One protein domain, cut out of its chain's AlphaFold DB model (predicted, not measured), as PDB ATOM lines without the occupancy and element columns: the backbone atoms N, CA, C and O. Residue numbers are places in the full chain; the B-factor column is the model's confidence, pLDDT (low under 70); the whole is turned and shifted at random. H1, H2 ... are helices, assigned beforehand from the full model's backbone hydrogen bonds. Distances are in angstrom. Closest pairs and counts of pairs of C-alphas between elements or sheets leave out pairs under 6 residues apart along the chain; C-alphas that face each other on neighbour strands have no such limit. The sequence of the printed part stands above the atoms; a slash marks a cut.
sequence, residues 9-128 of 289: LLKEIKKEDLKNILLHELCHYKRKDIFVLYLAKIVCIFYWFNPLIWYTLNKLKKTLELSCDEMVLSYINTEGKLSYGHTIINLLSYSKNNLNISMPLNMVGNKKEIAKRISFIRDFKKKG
ATOM      1  N   LEU A   9      40.795   5.444 -25.168       71.75
ATOM      2  CA  LEU A   9      41.003   4.048 -25.561       71.75
ATOM      3  C   LEU A   9      42.097   3.381 -24.716       71.75
ATOM      4  O   LEU A   9      41.958   2.228 -24.327       71.75
ATOM      5  N   LEU A  10      43.159   4.119 -24.372       74.19
ATOM      6  CA  LEU A  10      44.275   3.604 -23.566       74.19
ATOM      7  C   LEU A  10      43.880   3.186 -22.142       74.19
ATOM      8  O   LEU A  10      44.609   2.412 -21.529       74.19
ATOM      9  N   LYS A  11      42.764   3.697 -21.606       73.88
ATOM     10  CA  LYS A  11      42.300   3.361 -20.251       73.88
ATOM     11  C   LYS A  11      41.528   2.043 -20.197       73.88
ATOM     12  O   LYS A  11      41.595   1.352 -19.188       73.88
ATOM     13  N   GLU A  12      40.798   1.717 -21.258       75.44
ATOM     14  CA  GLU A  12      39.877   0.571 -21.295       75.44
ATOM     15  C   GLU A  12      40.460  -0.637 -22.037       75.44
ATOM     16  O   GLU A  12      39.997  -1.764 -21.853       75.44
ATOM     17  N   ILE A  13      41.483  -0.426 -22.871       81.94
ATOM     18  CA  ILE A  13      42.002  -1.470 -23.745       81.94
ATOM     19  C   ILE A  13      43.012  -2.391 -23.053       81.94
ATOM     20  O   ILE A  13      43.960  -1.958 -22.396       81.94
ATOM     21  N   LYS A  14      42.853  -3.702 -23.258       85.38
ATOM     22  CA  LYS A  14      43.837  -4.702 -22.822       85.38
ATOM     23  C   LYS A  14      45.143  -4.552 -23.610       85.38
ATOM     24  O   LYS A  14      45.128  -4.236 -24.799       85.38
ATOM     25  N   LYS A  15      46.286  -4.855 -22.981       85.56
ATOM     26  CA  LYS A  15      47.612  -4.795 -23.638       85.56
ATOM     27  C   LYS A  15      47.694  -5.664 -24.901       85.56
ATOM     28  O   LYS A  15      48.284  -5.233 -25.889       85.56
ATOM     29  N   GLU A  16      47.082  -6.848 -24.877       85.56
ATOM     30  CA  GLU A  16      47.041  -7.760 -26.032       85.56
ATOM     31  C   GLU A  16      46.242  -7.155 -27.200       85.56
ATOM     32  O   GLU A  16      46.709  -7.148 -28.338       85.56
ATOM     33  N   ASP A  17      45.087  -6.549 -26.902       85.12
ATOM     34  CA  ASP A  17      44.257  -5.856 -27.893       85.12
ATOM     35  C   ASP A  17      45.015  -4.672 -28.504       85.12
ATOM     36  O   ASP A  17      45.049  -4.509 -29.722       85.12
ATOM     37  N   LEU A  18      45.705  -3.881 -27.678       86.44
ATOM     38  CA  LEU A  18      46.515  -2.762 -28.154       86.44
ATOM     39  C   LEU A  18      47.640  -3.219 -29.093       86.44
ATOM     40  O   LEU A  18      47.862  -2.602 -30.133       86.44
ATOM     41  N   LYS A  19      48.335  -4.311 -28.757       88.62
ATOM     42  CA  LYS A  19      49.390  -4.892 -29.601       88.62
ATOM     43  C   LYS A  19      48.846  -5.301 -30.972       88.62
ATOM     44  O   LYS A  19      49.458  -4.980 -31.990       88.62
ATOM     45  N   ASN A  20      47.693  -5.965 -31.002       88.75
ATOM     46  CA  ASN A  20      47.032  -6.401 -32.231       88.75
ATOM     47  C   ASN A  20      46.577  -5.218 -33.102       88.75
ATOM     48  O   ASN A  20      46.752  -5.250 -34.320       88.75
ATOM     49  N   ILE A  21      46.070  -4.145 -32.485       87.75
ATOM     50  CA  ILE A  21      45.719  -2.901 -33.189       87.75
ATOM     51  C   ILE A  21      46.956  -2.250 -33.797       87.75
ATOM     52  O   ILE A  21      46.958  -1.897 -34.972       87.75
ATOM     53  N   LEU A  22      48.033  -2.115 -33.022       88.06
ATOM     54  CA  LEU A  22      49.269  -1.516 -33.517       88.06
ATOM     55  C   LEU A  22      49.854  -2.321 -34.678       88.06
ATOM     56  O   LEU A  22      50.314  -1.737 -35.656       88.06
ATOM     57  N   LEU A  23      49.795  -3.652 -34.608       88.94
ATOM     58  CA  LEU A  23      50.224  -4.519 -35.702       88.94
ATOM     59  C   LEU A  23      49.406  -4.274 -36.983       88.94
ATOM     60  O   LEU A  23      49.982  -4.226 -38.071       88.94
ATOM     61  N   HIS A  24      48.092  -4.072 -36.857       89.94
ATOM     62  CA  HIS A  24      47.207  -3.735 -37.974       89.94
ATOM     63  C   HIS A  24      47.550  -2.375 -38.603       89.94
ATOM     64  O   HIS A  24      47.776  -2.281 -39.811       89.94
ATOM     65  N   GLU A  25      47.693  -1.330 -37.787       87.19
ATOM     66  CA  GLU A  25      48.034   0.019 -38.260       87.19
ATOM     67  C   GLU A  25      49.428   0.079 -38.909       87.19
ATOM     68  O   GLU A  25      49.644   0.749 -39.924       87.19
ATOM     69  N   LEU A  26      50.389  -0.687 -38.384       88.69
ATOM     70  CA  LEU A  26      51.707  -0.837 -39.001       88.69
ATOM     71  C   LEU A  26      51.627  -1.509 -40.379       88.69
ATOM     72  O   LEU A  26      52.416  -1.164 -41.264       88.69
ATOM     73  N   CYS A  27      50.676  -2.422 -40.598       88.81
ATOM     74  CA  CYS A  27      50.448  -3.012 -41.918       88.81
ATOM     75  C   CYS A  27      49.939  -1.968 -42.921       88.81
ATOM     76  O   CYS A  27      50.480  -1.897 -44.029       88.81
ATOM     77  N   HIS A  28      48.996  -1.103 -42.529       87.81
ATOM     78  CA  HIS A  28      48.552   0.015 -43.375       87.81
ATOM     79  C   HIS A  28      49.707   0.940 -43.754       87.81
ATOM     80  O   HIS A  28      49.834   1.348 -44.914       87.81
ATOM     81  N   TYR A  29      50.583   1.239 -42.791       87.19
ATOM     82  CA  TYR A  29      51.768   2.051 -43.038       87.19
ATOM     83  C   TYR A  29      52.734   1.371 -44.017       87.19
ATOM     84  O   TYR A  29      53.130   1.978 -45.014       87.19
ATOM     85  N   LYS A  30      53.076   0.097 -43.781       89.31
ATOM     86  CA  LYS A  30      53.994  -0.672 -44.636       89.31
ATOM     87  C   LYS A  30      53.484  -0.787 -46.075       89.31
ATOM     88  O   LYS A  30      54.281  -0.727 -47.007       89.31
ATOM     89  N   ARG A  31      52.168  -0.918 -46.261       87.56
ATOM     90  CA  ARG A  31      51.517  -1.007 -47.578       87.56
ATOM     91  C   ARG A  31      51.214   0.346 -48.223       87.56
ATOM     92  O   ARG A  31      50.824   0.382 -49.385       87.56
ATOM     93  N   LYS A  32      51.440   1.454 -47.506       90.06
ATOM     94  CA  LYS A  32      51.131   2.824 -47.950       90.06
ATOM     95  C   LYS A  32      49.657   3.001 -48.344       90.06
ATOM     96  O   LYS A  32      49.341   3.772 -49.250       90.06
ATOM     97  N   ASP A  33      48.745   2.339 -47.637       89.75
ATOM     98  CA  ASP A  33      47.312   2.332 -47.972       89.75
ATOM     99  C   ASP A  33      46.700   3.746 -47.964       89.75
ATOM    100  O   ASP A  33      45.848   4.080 -48.789       89.75
ATOM    101  N   ILE A  34      47.201   4.621 -47.087       87.81
ATOM    102  CA  ILE A  34      46.815   6.037 -47.022       87.81
ATOM    103  C   ILE A  34      47.130   6.767 -48.338       87.81
ATOM    104  O   ILE A  34      46.315   7.558 -48.812       87.81
ATOM    105  N   PHE A  35      48.284   6.495 -48.956       90.44
ATOM    106  CA  PHE A  35      48.669   7.107 -50.231       90.44
ATOM    107  C   PHE A  35      47.739   6.662 -51.366       90.44
ATOM    108  O   PHE A  35      47.269   7.493 -52.143       90.44
ATOM    109  N   VAL A  36      47.399   5.369 -51.413       91.12
ATOM    110  CA  VAL A  36      46.428   4.824 -52.378       91.12
ATOM    111  C   VAL A  36      45.063   5.495 -52.211       91.12
ATOM    112  O   VAL A  36      44.428   5.873 -53.197       91.12
ATOM    113  N   LEU A  37      44.626   5.706 -50.966       90.94
ATOM    114  CA  LEU A  37      43.370   6.394 -50.683       90.94
ATOM    115  C   LEU A  37      43.401   7.868 -51.117       90.94
ATOM    116  O   LEU A  37      42.394   8.366 -51.622       90.94
ATOM    117  N   TYR A  38      44.531   8.564 -50.955       92.50
ATOM    118  CA  TYR A  38      44.697   9.930 -51.464       92.50
ATOM    119  C   TYR A  38      44.603   9.988 -52.988       92.50
ATOM    120  O   TYR A  38      43.856  10.815 -53.509       92.50
ATOM    121  N   LEU A  39      45.275   9.082 -53.702       93.31
ATOM    122  CA  LEU A  39      45.195   9.021 -55.161       93.31
ATOM    123  C   LEU A  39      43.756   8.760 -55.633       93.31
ATOM    124  O   LEU A  39      43.249   9.459 -56.508       93.31
ATOM    125  N   ALA A  40      43.057   7.817 -54.996       92.69
ATOM    126  CA  ALA A  40      41.655   7.537 -55.301       92.69
ATOM    127  C   ALA A  40      40.742   8.750 -55.039       92.69
ATOM    128  O   ALA A  40      39.817   9.003 -55.809       92.69
ATOM    129  N   LYS A  41      41.010   9.537 -53.987       92.06
ATOM    130  CA  LYS A  41      40.283  10.787 -53.717       92.06
ATOM    131  C   LYS A  41      40.539  11.852 -54.781       92.06
ATOM    132  O   LYS A  41      39.588  12.520 -55.164       92.06
ATOM    133  N   ILE A  42      41.768  11.985 -55.284       94.75
ATOM    134  CA  ILE A  42      42.077  12.897 -56.398       94.75
ATOM    135  C   ILE A  42      41.242  12.525 -57.629       94.75
ATOM    136  O   ILE A  42      40.603  13.389 -58.221       94.75
ATOM    137  N   VAL A  43      41.151  11.232 -57.959       93.56
ATOM    138  CA  VAL A  43      40.268  10.753 -59.036       93.56
ATOM    139  C   VAL A  43      38.803  11.107 -58.747       93.56
ATOM    140  O   VAL A  43      38.106  11.595 -59.630       93.56
ATOM    141  N   CYS A  44      38.331  10.941 -57.508       92.50
ATOM    142  CA  CYS A  44      36.967  11.336 -57.138       92.50
ATOM    143  C   CYS A  44      36.716  12.844 -57.293       92.50
ATOM    144  O   CYS A  44      35.591  13.216 -57.587       92.50
ATOM    145  N   ILE A  45      37.724  13.707 -57.121       94.25
ATOM    146  CA  ILE A  45      37.581  15.155 -57.347       94.25
ATOM    147  C   ILE A  45      37.331  15.438 -58.833       94.25
ATOM    148  O   ILE A  45      36.410  16.180 -59.163       94.25
ATOM    149  N   PHE A  46      38.094  14.812 -59.734       93.06
ATOM    150  CA  PHE A  46      37.889  14.976 -61.178       93.06
ATOM    151  C   PHE A  46      36.555  14.390 -61.658       93.06
ATOM    152  O   PHE A  46      35.896  14.966 -62.519       93.06
ATOM    153  N   TYR A  47      36.132  13.269 -61.070       92.69
ATOM    154  CA  TYR A  47      34.918  12.541 -61.451       92.69
ATOM    155  C   TYR A  47      33.793  12.670 -60.417       92.69
ATOM    156  O   TYR A  47      33.002  11.743 -60.244       92.69
ATOM    157  N   TRP A  48      33.704  13.808 -59.724       95.88
ATOM    158  CA  TRP A  48      32.822  13.987 -58.561       95.88
ATOM    159  C   TRP A  48      31.341  13.710 -58.857       95.88
ATOM    160  O   TRP A  48      30.617  13.237 -57.981       95.88
ATOM    161  N   PHE A  49      30.903  13.946 -60.095       92.62
ATOM    162  CA  PHE A  49      29.534  13.724 -60.565       92.62
ATOM    163  C   PHE A  49      29.201  12.246 -60.832       92.62
ATOM    164  O   PHE A  49      28.034  11.903 -61.007       92.62
ATOM    165  N   ASN A  50      30.195  11.355 -60.892       93.06
ATOM    166  CA  ASN A  50      29.982   9.956 -61.237       93.06
ATOM    167  C   ASN A  50      29.687   9.116 -59.975       93.06
ATOM    168  O   ASN A  50      30.603   8.842 -59.200       93.06
ATOM    169  N   PRO A  51      28.460   8.609 -59.761       91.06
ATOM    170  CA  PRO A  51      28.138   7.810 -58.573       91.06
ATOM    171  C   PRO A  51      28.958   6.512 -58.471       91.06
ATOM    172  O   PRO A  51      29.208   6.019 -57.367       91.06
ATOM    173  N   LEU A  52      29.433   5.967 -59.598       93.19
ATOM    174  CA  LEU A  52      30.257   4.759 -59.604       93.19
ATOM    175  C   LEU A  52      31.626   4.997 -58.961       93.19
ATOM    176  O   LEU A  52      32.133   4.079 -58.318       93.19
ATOM    177  N   ILE A  53      32.208   6.202 -59.056       92.38
ATOM    178  CA  ILE A  53      33.523   6.470 -58.446       92.38
ATOM    179  C   ILE A  53      33.448   6.466 -56.916       92.38
ATOM    180  O   ILE A  53      34.336   5.967 -56.226       92.38
ATOM    181  N   TRP A  54      32.338   6.948 -56.361       90.19
ATOM    182  CA  TRP A  54      32.100   6.912 -54.921       90.19
ATOM    183  C   TRP A  54      31.879   5.479 -54.429       90.19
ATOM    184  O   TRP A  54      32.383   5.089 -53.370       90.19
ATOM    185  N   TYR A  55      31.180   4.662 -55.223       92.75
ATOM    186  CA  TYR A  55      31.028   3.239 -54.943       92.75
ATOM    187  C   TYR A  55      32.375   2.500 -54.966       92.75
ATOM    188  O   TYR A  55      32.665   1.731 -54.043       92.75
ATOM    189  N   THR A  56      33.227   2.752 -55.966       92.00
ATOM    190  CA  THR A  56      34.557   2.129 -56.045       92.00
ATOM    191  C   THR A  56      35.463   2.590 -54.911       92.00
ATOM    192  O   THR A  56      36.136   1.746 -54.323       92.00
ATOM    193  N   LEU A  57      35.423   3.865 -54.508       91.50
ATOM    194  CA  LEU A  57      36.151   4.363 -53.337       91.50
ATOM    195  C   LEU A  57      35.727   3.633 -52.052       91.50
ATOM    196  O   LEU A  57      36.571   3.196 -51.266       91.50
ATOM    197  N   ASN A  58      34.422   3.452 -51.842       88.25
ATOM    198  CA  ASN A  58      33.912   2.704 -50.694       88.25
ATOM    199  C   ASN A  58      34.302   1.224 -50.749       88.25
ATOM    200  O   ASN A  58      34.584   0.619 -49.713       88.25
ATOM    201  N   LYS A  59      34.335   0.625 -51.941       90.50
ATOM    202  CA  LYS A  59      34.794  -0.754 -52.120       90.50
ATOM    203  C   LYS A  59      36.292  -0.888 -51.853       90.50
ATOM    204  O   LYS A  59      36.683  -1.825 -51.165       90.50
ATOM    205  N   LEU A  60      37.092   0.060 -52.337       91.44
ATOM    206  CA  LEU A  60      38.536   0.124 -52.148       91.44
ATOM    207  C   LEU A  60      38.888   0.129 -50.663       91.44
ATOM    208  O   LEU A  60      39.648  -0.732 -50.237       91.44
ATOM    209  N   LYS A  61      38.269   1.009 -49.862       88.88
ATOM    210  CA  LYS A  61      38.471   1.046 -48.402       88.88
ATOM    211  C   LYS A  61      38.267  -0.330 -47.761       88.88
ATOM    212  O   LYS A  61      39.140  -0.813 -47.056       88.88
ATOM    213  N   LYS A  62      37.164  -1.014 -48.085       88.06
ATOM    214  CA  LYS A  62      36.861  -2.359 -47.551       88.06
ATOM    215  C   LYS A  62      37.885  -3.409 -47.984       88.06
ATOM    216  O   LYS A  62      38.167  -4.334 -47.230       88.06
ATOM    217  N   THR A  63      38.407  -3.298 -49.203       89.62
ATOM    218  CA  THR A  63      39.460  -4.189 -49.702       89.62
ATOM    219  C   THR A  63      40.784  -3.938 -48.980       89.62
ATOM    220  O   THR A  63      41.463  -4.902 -48.645       89.62
ATOM    221  N   LEU A  64      41.129  -2.678 -48.688       90.12
ATOM    222  CA  LEU A  64      42.349  -2.333 -47.951       90.12
ATOM    223  C   LEU A  64      42.363  -2.962 -46.551       90.12
ATOM    224  O   LEU A  64      43.361  -3.594 -46.208       90.12
ATOM    225  N   GLU A  65      41.249  -2.874 -45.814       89.62
ATOM    226  CA  GLU A  65      41.067  -3.507 -44.495       89.62
ATOM    227  C   GLU A  65      41.271  -5.028 -44.555       89.62
ATOM    228  O   GLU A  65      42.063  -5.584 -43.799       89.62
ATOM    229  N   LEU A  66      40.611  -5.707 -45.505       89.69
ATOM    230  CA  LEU A  66      40.732  -7.161 -45.672       89.69
ATOM    231  C   LEU A  66      42.156  -7.587 -46.045       89.69
ATOM    232  O   LEU A  66      42.641  -8.599 -45.554       89.69
ATOM    233  N   SER A  67      42.836  -6.822 -46.898       89.00
ATOM    234  CA  SER A  67      44.233  -7.089 -47.242       89.00
ATOM    235  C   SER A  67      45.187  -6.809 -46.075       89.00
ATOM    236  O   SER A  67      46.224  -7.461 -45.973       89.00
ATOM    237  N   CYS A  68      44.853  -5.878 -45.176       88.88
ATOM    238  CA  CYS A  68      45.627  -5.666 -43.954       88.88
ATOM    239  C   CYS A  68      45.414  -6.804 -42.966       88.88
ATOM    240  O   CYS A  68      46.398  -7.336 -42.462       88.88
ATOM    241  N   ASP A  69      44.168  -7.243 -42.768       91.19
ATOM    242  CA  ASP A  69      43.868  -8.457 -42.005       91.19
ATOM    243  C   ASP A  69      44.650  -9.651 -42.571       91.19
ATOM    244  O   ASP A  69      45.309 -10.367 -41.825       91.19
ATOM    245  N   GLU A  70      44.661  -9.826 -43.897       90.56
ATOM    246  CA  GLU A  70      45.423 -10.881 -44.577       90.56
ATOM    247  C   GLU A  70      46.921 -10.826 -44.238       90.56
ATOM    248  O   GLU A  70      47.543 -11.848 -43.935       90.56
ATOM    249  N   MET A  71      47.500  -9.624 -44.257       89.38
ATOM    250  CA  MET A  71      48.908  -9.409 -43.948       89.38
ATOM    251  C   MET A  71      49.215  -9.709 -42.479       89.38
ATOM    252  O   MET A  71      50.174 -10.429 -42.205       89.38
ATOM    253  N   VAL A  72      48.394  -9.231 -41.542       91.00
ATOM    254  CA  VAL A  72      48.543  -9.521 -40.108       91.00
ATOM    255  C   VAL A  72      48.487 -11.029 -39.857       91.00
ATOM    256  O   VAL A  72      49.380 -11.583 -39.215       91.00
ATOM    257  N   LEU A  73      47.501 -11.715 -40.444       90.69
ATOM    258  CA  LEU A  73      47.337 -13.167 -40.337       90.69
ATOM    259  C   LEU A  73      48.520 -13.958 -40.911       90.69
ATOM    260  O   LEU A  73      48.751 -15.096 -40.510       90.69
ATOM    261  N   SER A  74      49.285 -13.374 -41.837       88.06
ATOM    262  CA  SER A  74      50.493 -14.005 -42.378       88.06
ATOM    263  C   SER A  74      51.678 -14.011 -41.400       88.06
ATOM    264  O   SER A  74      52.553 -14.871 -41.535       88.06
ATOM    265  N   TYR A  75      51.684 -13.100 -40.415       86.69
ATOM    266  CA  TYR A  75      52.756 -12.920 -39.426       86.69
ATOM    267  C   TYR A  75      52.471 -13.552 -38.058       86.69
ATOM    268  O   TYR A  75      53.396 -13.689 -37.259       86.69
ATOM    269  N   ILE A  76      51.223 -13.928 -37.770       87.69
ATOM    270  CA  ILE A  76      50.823 -14.493 -36.473       87.69
ATOM    271  C   ILE A  76      50.549 -15.999 -36.563       87.69
ATOM    272  O   ILE A  76      50.213 -16.533 -37.620       87.69
ATOM    273  N   ASN A  77      50.707 -16.695 -35.436       85.81
ATOM    274  CA  ASN A  77      50.409 -18.122 -35.301       85.81
ATOM    275  C   ASN A  77      48.900 -18.373 -35.080       85.81
ATOM    276  O   ASN A  77      48.084 -17.449 -35.050       85.81
ATOM    277  N   THR A  78      48.508 -19.641 -34.939       80.94
ATOM    278  CA  THR A  78      47.109 -20.064 -34.746       80.94
ATOM    279  C   THR A  78      46.466 -19.484 -33.484       80.94
ATOM    280  O   THR A  78      45.313 -19.061 -33.536       80.94
ATOM    281  N   GLU A  79      47.199 -19.399 -32.376       82.50
ATOM    282  CA  GLU A  79      46.723 -18.754 -31.142       82.50
ATOM    283  C   GLU A  79      46.569 -17.237 -31.320       82.50
ATOM    284  O   GLU A  79      45.541 -16.657 -30.963       82.50
ATOM    285  N   GLY A  80      47.542 -16.597 -31.976       84.56
ATOM    286  CA  GLY A  80      47.492 -15.180 -32.328       84.56
ATOM    287  C   GLY A  80      46.306 -14.837 -33.227       84.56
ATOM    288  O   GLY A  80      45.705 -13.779 -33.069       84.56
ATOM    289  N   LYS A  81      45.899 -15.745 -34.122       87.50
ATOM    290  CA  LYS A  81      44.714 -15.587 -34.980       87.50
ATOM    291  C   LYS A  81      43.414 -15.472 -34.177       87.50
ATOM    292  O   LYS A  81      42.577 -14.629 -34.507       87.50
ATOM    293  N   LEU A  82      43.243 -16.289 -33.135       88.06
ATOM    294  CA  LEU A  82      42.081 -16.201 -32.242       88.06
ATOM    295  C   LEU A  82      42.111 -14.897 -31.440       88.06
ATOM    296  O   LEU A  82      41.114 -14.177 -31.413       88.06
ATOM    297  N   SER A  83      43.271 -14.563 -30.865       89.56
ATOM    298  CA  SER A  83      43.489 -13.306 -30.137       89.56
ATOM    299  C   SER A  83      43.144 -12.083 -30.999       89.56
ATOM    300  O   SER A  83      42.355 -11.235 -30.593       89.56
ATOM    301  N   TYR A  84      43.625 -12.050 -32.242       90.69
ATOM    302  CA  TYR A  84      43.349 -10.981 -33.201       90.69
ATOM    303  C   TYR A  84      41.855 -10.851 -33.540       90.69
ATOM    304  O   TYR A  84      41.305  -9.747 -33.546       90.69
ATOM    305  N   GLY A  85      41.172 -11.977 -33.775       89.62
ATOM    306  CA  GLY A  85      39.726 -11.989 -34.007       89.62
ATOM    307  C   GLY A  85      38.939 -11.428 -32.817       89.62
ATOM    308  O   GLY A  85      38.024 -10.625 -33.011       89.62
ATOM    309  N   HIS A  86      39.333 -11.787 -31.591       89.38
ATOM    310  CA  HIS A  86      38.760 -11.217 -30.372       89.38
ATOM    311  C   HIS A  86      39.030  -9.719 -30.248       89.38
ATOM    312  O   HIS A  86      38.107  -8.984 -29.910       89.38
ATOM    313  N   THR A  87      40.230  -9.245 -30.588       89.19
ATOM    314  CA  THR A  87      40.539  -7.810 -30.588       89.19
ATOM    315  C   THR A  87      39.605  -7.025 -31.506       89.19
ATOM    316  O   THR A  87      39.074  -5.997 -31.090       89.19
ATOM    317  N   ILE A  88      39.334  -7.514 -32.723       87.19
ATOM    318  CA  ILE A  88      38.401  -6.855 -33.655       87.19
ATOM    319  C   ILE A  88      36.981  -6.796 -33.074       87.19
ATOM    320  O   ILE A  88      36.294  -5.783 -33.225       87.19
ATOM    321  N   ILE A  89      36.536  -7.856 -32.395       86.19
ATOM    322  CA  ILE A  89      35.227  -7.883 -31.727       86.19
ATOM    323  C   ILE A  89      35.205  -6.909 -30.542       86.19
ATOM    324  O   ILE A  89      34.264  -6.131 -30.417       86.19
ATOM    325  N   ASN A  90      36.239  -6.902 -29.702       84.44
ATOM    326  CA  ASN A  90      36.333  -6.012 -28.543       84.44
ATOM    327  C   ASN A  90      36.343  -4.537 -28.964       84.44
ATOM    328  O   ASN A  90      35.770  -3.693 -28.281       84.44
ATOM    329  N   LEU A  91      36.911  -4.230 -30.131       79.19
ATOM    330  CA  LEU A  91      36.907  -2.886 -30.706       79.19
ATOM    331  C   LEU A  91      35.506  -2.325 -30.959       79.19
ATOM    332  O   LEU A  91      35.298  -1.121 -30.809       79.19
ATOM    333  N   LEU A  92      34.529  -3.183 -31.274       76.25
ATOM    334  CA  LEU A  92      33.122  -2.779 -31.347       76.25
ATOM    335  C   LEU A  92      32.578  -2.356 -29.985       76.25
ATOM    336  O   LEU A  92      31.811  -1.396 -29.900       76.25
ATOM    337  N   SER A  93      32.965  -3.077 -28.934       74.62
ATOM    338  CA  SER A  93      32.559  -2.781 -27.563       74.62
ATOM    339  C   SER A  93      33.129  -1.438 -27.109       74.62
ATOM    340  O   SER A  93      32.383  -0.627 -26.568       74.62
ATOM    341  N   TYR A  94      34.402  -1.157 -27.418       72.19
ATOM    342  CA  TYR A  94      35.038   0.129 -27.101       72.19
ATOM    343  C   TYR A  94      34.457   1.298 -27.925       72.19
ATOM    344  O   TYR A  94      34.396   2.430 -27.455       72.19
ATOM    345  N   SER A  95      33.991   1.040 -29.152       66.12
ATOM    346  CA  SER A  95      33.432   2.071 -30.042       66.12
ATOM    347  C   SER A  95      32.030   2.553 -29.638       66.12
ATOM    348  O   SER A  95      31.709   3.724 -29.848       66.12
ATOM    349  N   LYS A  96      31.208   1.695 -29.013       61.12
ATOM    350  CA  LYS A  96      29.853   2.049 -28.541       61.12
ATOM    351  C   LYS A  96      29.827   3.193 -27.515       61.12
ATOM    352  O   LYS A  96      28.792   3.840 -27.384       61.12
ATOM    353  N   ASN A  97      30.943   3.486 -26.846       53.44
ATOM    354  CA  ASN A  97      31.063   4.549 -25.842       53.44
ATOM    355  C   ASN A  97      31.388   5.943 -26.439       53.44
ATOM    356  O   ASN A  97      32.188   6.687 -25.880       53.44
ATOM    357  N   ASN A  98      30.756   6.343 -27.553       46.81
ATOM    358  CA  ASN A  98      30.905   7.684 -28.158       46.81
ATOM    359  C   ASN A  98      32.340   8.079 -28.565       46.81
ATOM    360  O   ASN A  98      32.725   9.248 -28.497       46.81
ATOM    361  N   LEU A  99      33.138   7.136 -29.063       52.34
ATOM    362  CA  LEU A  99      34.383   7.485 -29.742       52.34
ATOM    363  C   LEU A  99      34.089   7.704 -31.231       52.34
ATOM    364  O   LEU A  99      34.207   6.786 -32.042       52.34
ATOM    365  N   ASN A 100      33.717   8.941 -31.588       44.94
ATOM    366  CA  ASN A 100      33.721   9.441 -32.969       44.94
ATOM    367  C   ASN A 100      35.168   9.496 -33.486       44.94
ATOM    368  O   ASN A 100      35.774  10.558 -33.627       44.94
ATOM    369  N   ILE A 101      35.757   8.330 -33.730       51.56
ATOM    370  CA  ILE A 101      37.055   8.202 -34.379       51.56
ATOM    371  C   ILE A 101      36.787   8.424 -35.868       51.56
ATOM    372  O   ILE A 101      36.380   7.515 -36.584       51.56
ATOM    373  N   SER A 102      36.928   9.666 -36.332       44.34
ATOM    374  CA  SER A 102      37.004   9.972 -37.761       44.34
ATOM    375  C   SER A 102      38.438   9.756 -38.221       44.34
ATOM    376  O   SER A 102      39.224  10.700 -38.275       44.34
ATOM    377  N   MET A 103      38.783   8.509 -38.542       52.09
ATOM    378  CA  MET A 103      40.072   8.182 -39.143       52.09
ATOM    379  C   MET A 103      39.890   7.888 -40.644       52.09
ATOM    380  O   MET A 103      38.834   7.405 -41.058       52.09
ATOM    381  N   PRO A 104      40.871   8.210 -41.517       48.66
ATOM    382  CA  PRO A 104      40.747   7.978 -42.962       48.66
ATOM    383  C   PRO A 104      40.466   6.510 -43.317       48.66
ATOM    384  O   PRO A 104      39.797   6.234 -44.318       48.66
ATOM    385  N   LEU A 105      40.964   5.606 -42.471       55.34
ATOM    386  CA  LEU A 105      40.684   4.177 -42.412       55.34
ATOM    387  C   LEU A 105      40.001   3.921 -41.064       55.34
ATOM    388  O   LEU A 105      40.643   3.929 -40.018       55.34
ATOM    389  N   ASN A 106      38.675   3.799 -41.073       64.00
ATOM    390  CA  ASN A 106      37.938   3.429 -39.872       64.00
ATOM    391  C   ASN A 106      38.024   1.916 -39.708       64.00
ATOM    392  O   ASN A 106      37.228   1.183 -40.294       64.00
ATOM    393  N   MET A 107      38.950   1.464 -38.860       63.31
ATOM    394  CA  MET A 107      39.039   0.057 -38.464       63.31
ATOM    395  C   MET A 107      37.710  -0.429 -37.845       63.31
ATOM    396  O   MET A 107      37.335  -1.595 -37.981       63.31
ATOM    397  N   VAL A 108      36.942   0.481 -37.230       62.22
ATOM    398  CA  VAL A 108      35.558   0.237 -36.810       62.22
ATOM    399  C   VAL A 108      34.607   0.480 -37.984       62.22
ATOM    400  O   VAL A 108      34.043   1.560 -38.158       62.22
ATOM    401  N   GLY A 109      34.465  -0.539 -38.828       62.34
ATOM    402  CA  GLY A 109      33.443  -0.577 -39.875       62.34
ATOM    403  C   GLY A 109      32.034  -0.825 -39.321       62.34
ATOM    404  O   GLY A 109      31.822  -1.019 -38.123       62.34
ATOM    405  N   ASN A 110      31.038  -0.883 -40.207       70.81
ATOM    406  CA  ASN A 110      29.672  -1.258 -39.814       70.81
ATOM    407  C   ASN A 110      29.615  -2.748 -39.390       70.81
ATOM    408  O   ASN A 110      30.448  -3.553 -39.808       70.81
ATOM    409  N   LYS A 111      28.590  -3.173 -38.635       74.06
ATOM    410  CA  LYS A 111      28.401  -4.563 -38.161       74.06
ATOM    411  C   LYS A 111      28.594  -5.607 -39.270       74.06
ATOM    412  O   LYS A 111      29.232  -6.634 -39.054       74.06
ATOM    413  N   LYS A 112      28.074  -5.334 -40.474       79.44
ATOM    414  CA  LYS A 112      28.223  -6.212 -41.653       79.44
ATOM    415  C   LYS A 112      29.679  -6.346 -42.116       79.44
ATOM    416  O   LYS A 112      30.076  -7.407 -42.585       79.44
ATOM    417  N   GLU A 113      30.466  -5.282 -42.009       80.50
ATOM    418  CA  GLU A 113      31.869  -5.260 -42.431       80.50
ATOM    419  C   GLU A 113      32.741  -6.026 -41.446       80.50
ATOM    420  O   GLU A 113      33.559  -6.839 -41.864       80.50
ATOM    421  N   ILE A 114      32.495  -5.863 -40.147       83.19
ATOM    422  CA  ILE A 114      33.224  -6.608 -39.118       83.19
ATOM    423  C   ILE A 114      32.859  -8.093 -39.144       83.19
ATOM    424  O   ILE A 114      33.755  -8.932 -39.112       83.19
ATOM    425  N   ALA A 115      31.582  -8.443 -39.331       85.56
ATOM    426  CA  ALA A 115      31.181  -9.835 -39.551       85.56
ATOM    427  C   ALA A 115      31.911 -10.456 -40.758       85.56
ATOM    428  O   ALA A 115      32.373 -11.596 -40.697       85.56
ATOM    429  N   LYS A 116      32.074  -9.684 -41.841       87.19
ATOM    430  CA  LYS A 116      32.819 -10.120 -43.024       87.19
ATOM    431  C   LYS A 116      34.309 -10.325 -42.731       87.19
ATOM    432  O   LYS A 116      34.863 -11.325 -43.178       87.19
ATOM    433  N   ARG A 117      34.942  -9.419 -41.979       89.38
ATOM    434  CA  ARG A 117      36.344  -9.553 -41.545       89.38
ATOM    435  C   ARG A 117      36.541 -10.788 -40.670       89.38
ATOM    436  O   ARG A 117      37.451 -11.561 -40.928       89.38
ATOM    437  N   ILE A 118      35.645 -11.042 -39.715       89.62
ATOM    438  CA  ILE A 118      35.700 -12.233 -38.849       89.62
ATOM    439  C   ILE A 118      35.572 -13.520 -39.670       89.62
ATOM    440  O   ILE A 118      36.359 -14.445 -39.478       89.62
ATOM    441  N   SER A 119      34.625 -13.578 -40.615       88.44
ATOM    442  CA  SER A 119      34.505 -14.727 -41.523       88.44
ATOM    443  C   SER A 119      35.779 -14.925 -42.344       88.44
ATOM    444  O   SER A 119      36.257 -16.047 -42.469       88.44
ATOM    445  N   PHE A 120      36.352 -13.839 -42.870       88.75
ATOM    446  CA  PHE A 120      37.598 -13.889 -43.631       88.75
ATOM    447  C   PHE A 120      38.775 -14.375 -42.778       88.75
ATOM    448  O   PHE A 120      39.534 -15.232 -43.218       88.75
ATOM    449  N   ILE A 121      38.892 -13.882 -41.542       88.06
ATOM    450  CA  ILE A 121      39.901 -14.327 -40.583       88.06
ATOM    451  C   ILE A 121      39.733 -15.816 -40.330       88.06
ATOM    452  O   ILE A 121      40.686 -16.561 -40.530       88.06
ATOM    453  N   ARG A 122      38.534 -16.283 -39.960       86.12
ATOM    454  CA  ARG A 122      38.262 -17.706 -39.702       86.12
ATOM    455  C   ARG A 122      38.743 -18.582 -40.859       86.12
ATOM    456  O   ARG A 122      39.536 -19.496 -40.631       86.12
ATOM    457  N   ASP A 123      38.366 -18.224 -42.081       85.56
ATOM    458  CA  ASP A 123      38.595 -19.034 -43.279       85.56
ATOM    459  C   ASP A 123      39.963 -18.768 -43.946       85.56
ATOM    460  O   ASP A 123      40.267 -19.334 -44.998       85.56
ATOM    461  N   PHE A 124      40.813 -17.930 -43.338       82.25
ATOM    462  CA  PHE A 124      42.116 -17.558 -43.888       82.25
ATOM    463  C   PHE A 124      43.022 -18.770 -44.123       82.25
ATOM    464  O   PHE A 124      43.340 -19.526 -43.197       82.25
ATOM    465  N   LYS A 125      43.498 -18.884 -45.365       78.88
ATOM    466  CA  LYS A 125      44.535 -19.812 -45.823       78.88
ATOM    467  C   LYS A 125      45.593 -19.014 -46.584       78.88
ATOM    468  O   LYS A 125      45.245 -18.109 -47.343       78.88
ATOM    469  N   LYS A 126      46.875 -19.360 -46.417       71.69
ATOM    470  CA  LYS A 126      47.963 -18.727 -47.178       71.69
ATOM    471  C   LYS A 126      47.754 -19.002 -48.670       71.69
ATOM    472  O   LYS A 126      47.661 -20.159 -49.079       71.69
ATOM    473  N   LYS A 127      47.651 -17.944 -49.477       72.81
ATOM    474  CA  LYS A 127      47.531 -18.063 -50.935       72.81
ATOM    475  C   LYS A 127      48.875 -18.498 -51.525       72.81
ATOM    476  O   LYS A 127      49.921 -18.003 -51.113       72.81
ATOM    477  N   GLY A 128      48.839 -19.425 -52.482       73.81
ATOM    478  CA  GLY A 128      50.027 -19.876 -53.210       73.81
ATOM    479  C   GLY A 128      50.442 -18.910 -54.325       73.81
ATOM    480  O   GLY A 128      49.611 -18.167 -54.851       73.81
TER     481      GLY A 128
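This is residues 9 to 128 of the 289 residues of the protein "Regulatory protein" of Clostridium tetanomorphum DSM 665 (UniProt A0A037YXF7). The longest helix, H4, has one end in a body with H2, H5 and H6, while its other end pairs with H3 in a long helical hairpin whose tip, residues 46 to 51, sticks out. H6 packs on H4 and H5, and H2 crosses H5. The printed part has 120 residues with six named helices, H1 to H6 in chain order, and no named strand: all helix. It is compact, with a radius of gyration of the C-alphas of 15.3 A, and spans 46 by 42 by 25 A.

Find C-alpha 51 at (28.138, 7.810, -58.573); from there H4, residues 51 to 75, runs 37.4 A. H3 is residues 33 to 46, 20.6 A; H2, residues 15 to 31, 24.6 A; H5, residues 78 to 95, 26.4 A. H1, residues 9 to 12, begins at (41.003, 4.048, -25.561); H6, residues 111 to 122, ends at (38.262, -17.706, -39.702).

Start at the hub, H4. H4, H5 and H6 form an up-and-down bundle, each running against the one before. H6 touches H4 at Arg 117 and Leu 66, closest C-alphas 6.5 A, a steep tilt of 36 degrees, only just. H5 and H6, a hairpin, touch at Gly 85 and Ile 118, 6.3 A. H3 and H4 touch at Cys 44 and Ile 53, 6.1 A, a shallow tilt of 6 degrees, opposite ways. H2 touches H4 at Cys 27 and Cys 68, 5.9 A, and H5 at Asp 17 and Thr 87, 5.0 A, about perpendicular at 84 degrees. H1 is close but not clearly touching H5. Every O i to N i+4 pair is within hydrogen-bond range in H2, H3 and H6; H4 has 20 of 21, H5 12 of 14, and H1 is too short for one.

The C-alphas of Phe 49 and Glu 79, the two farthest apart, are 47.1 A apart. The printed part has no cut. The link from H5 to H6 is long; the other links are tight. Look for pLDDT under 70 at residues 95 to 109; the mean of the printed part is 82.9.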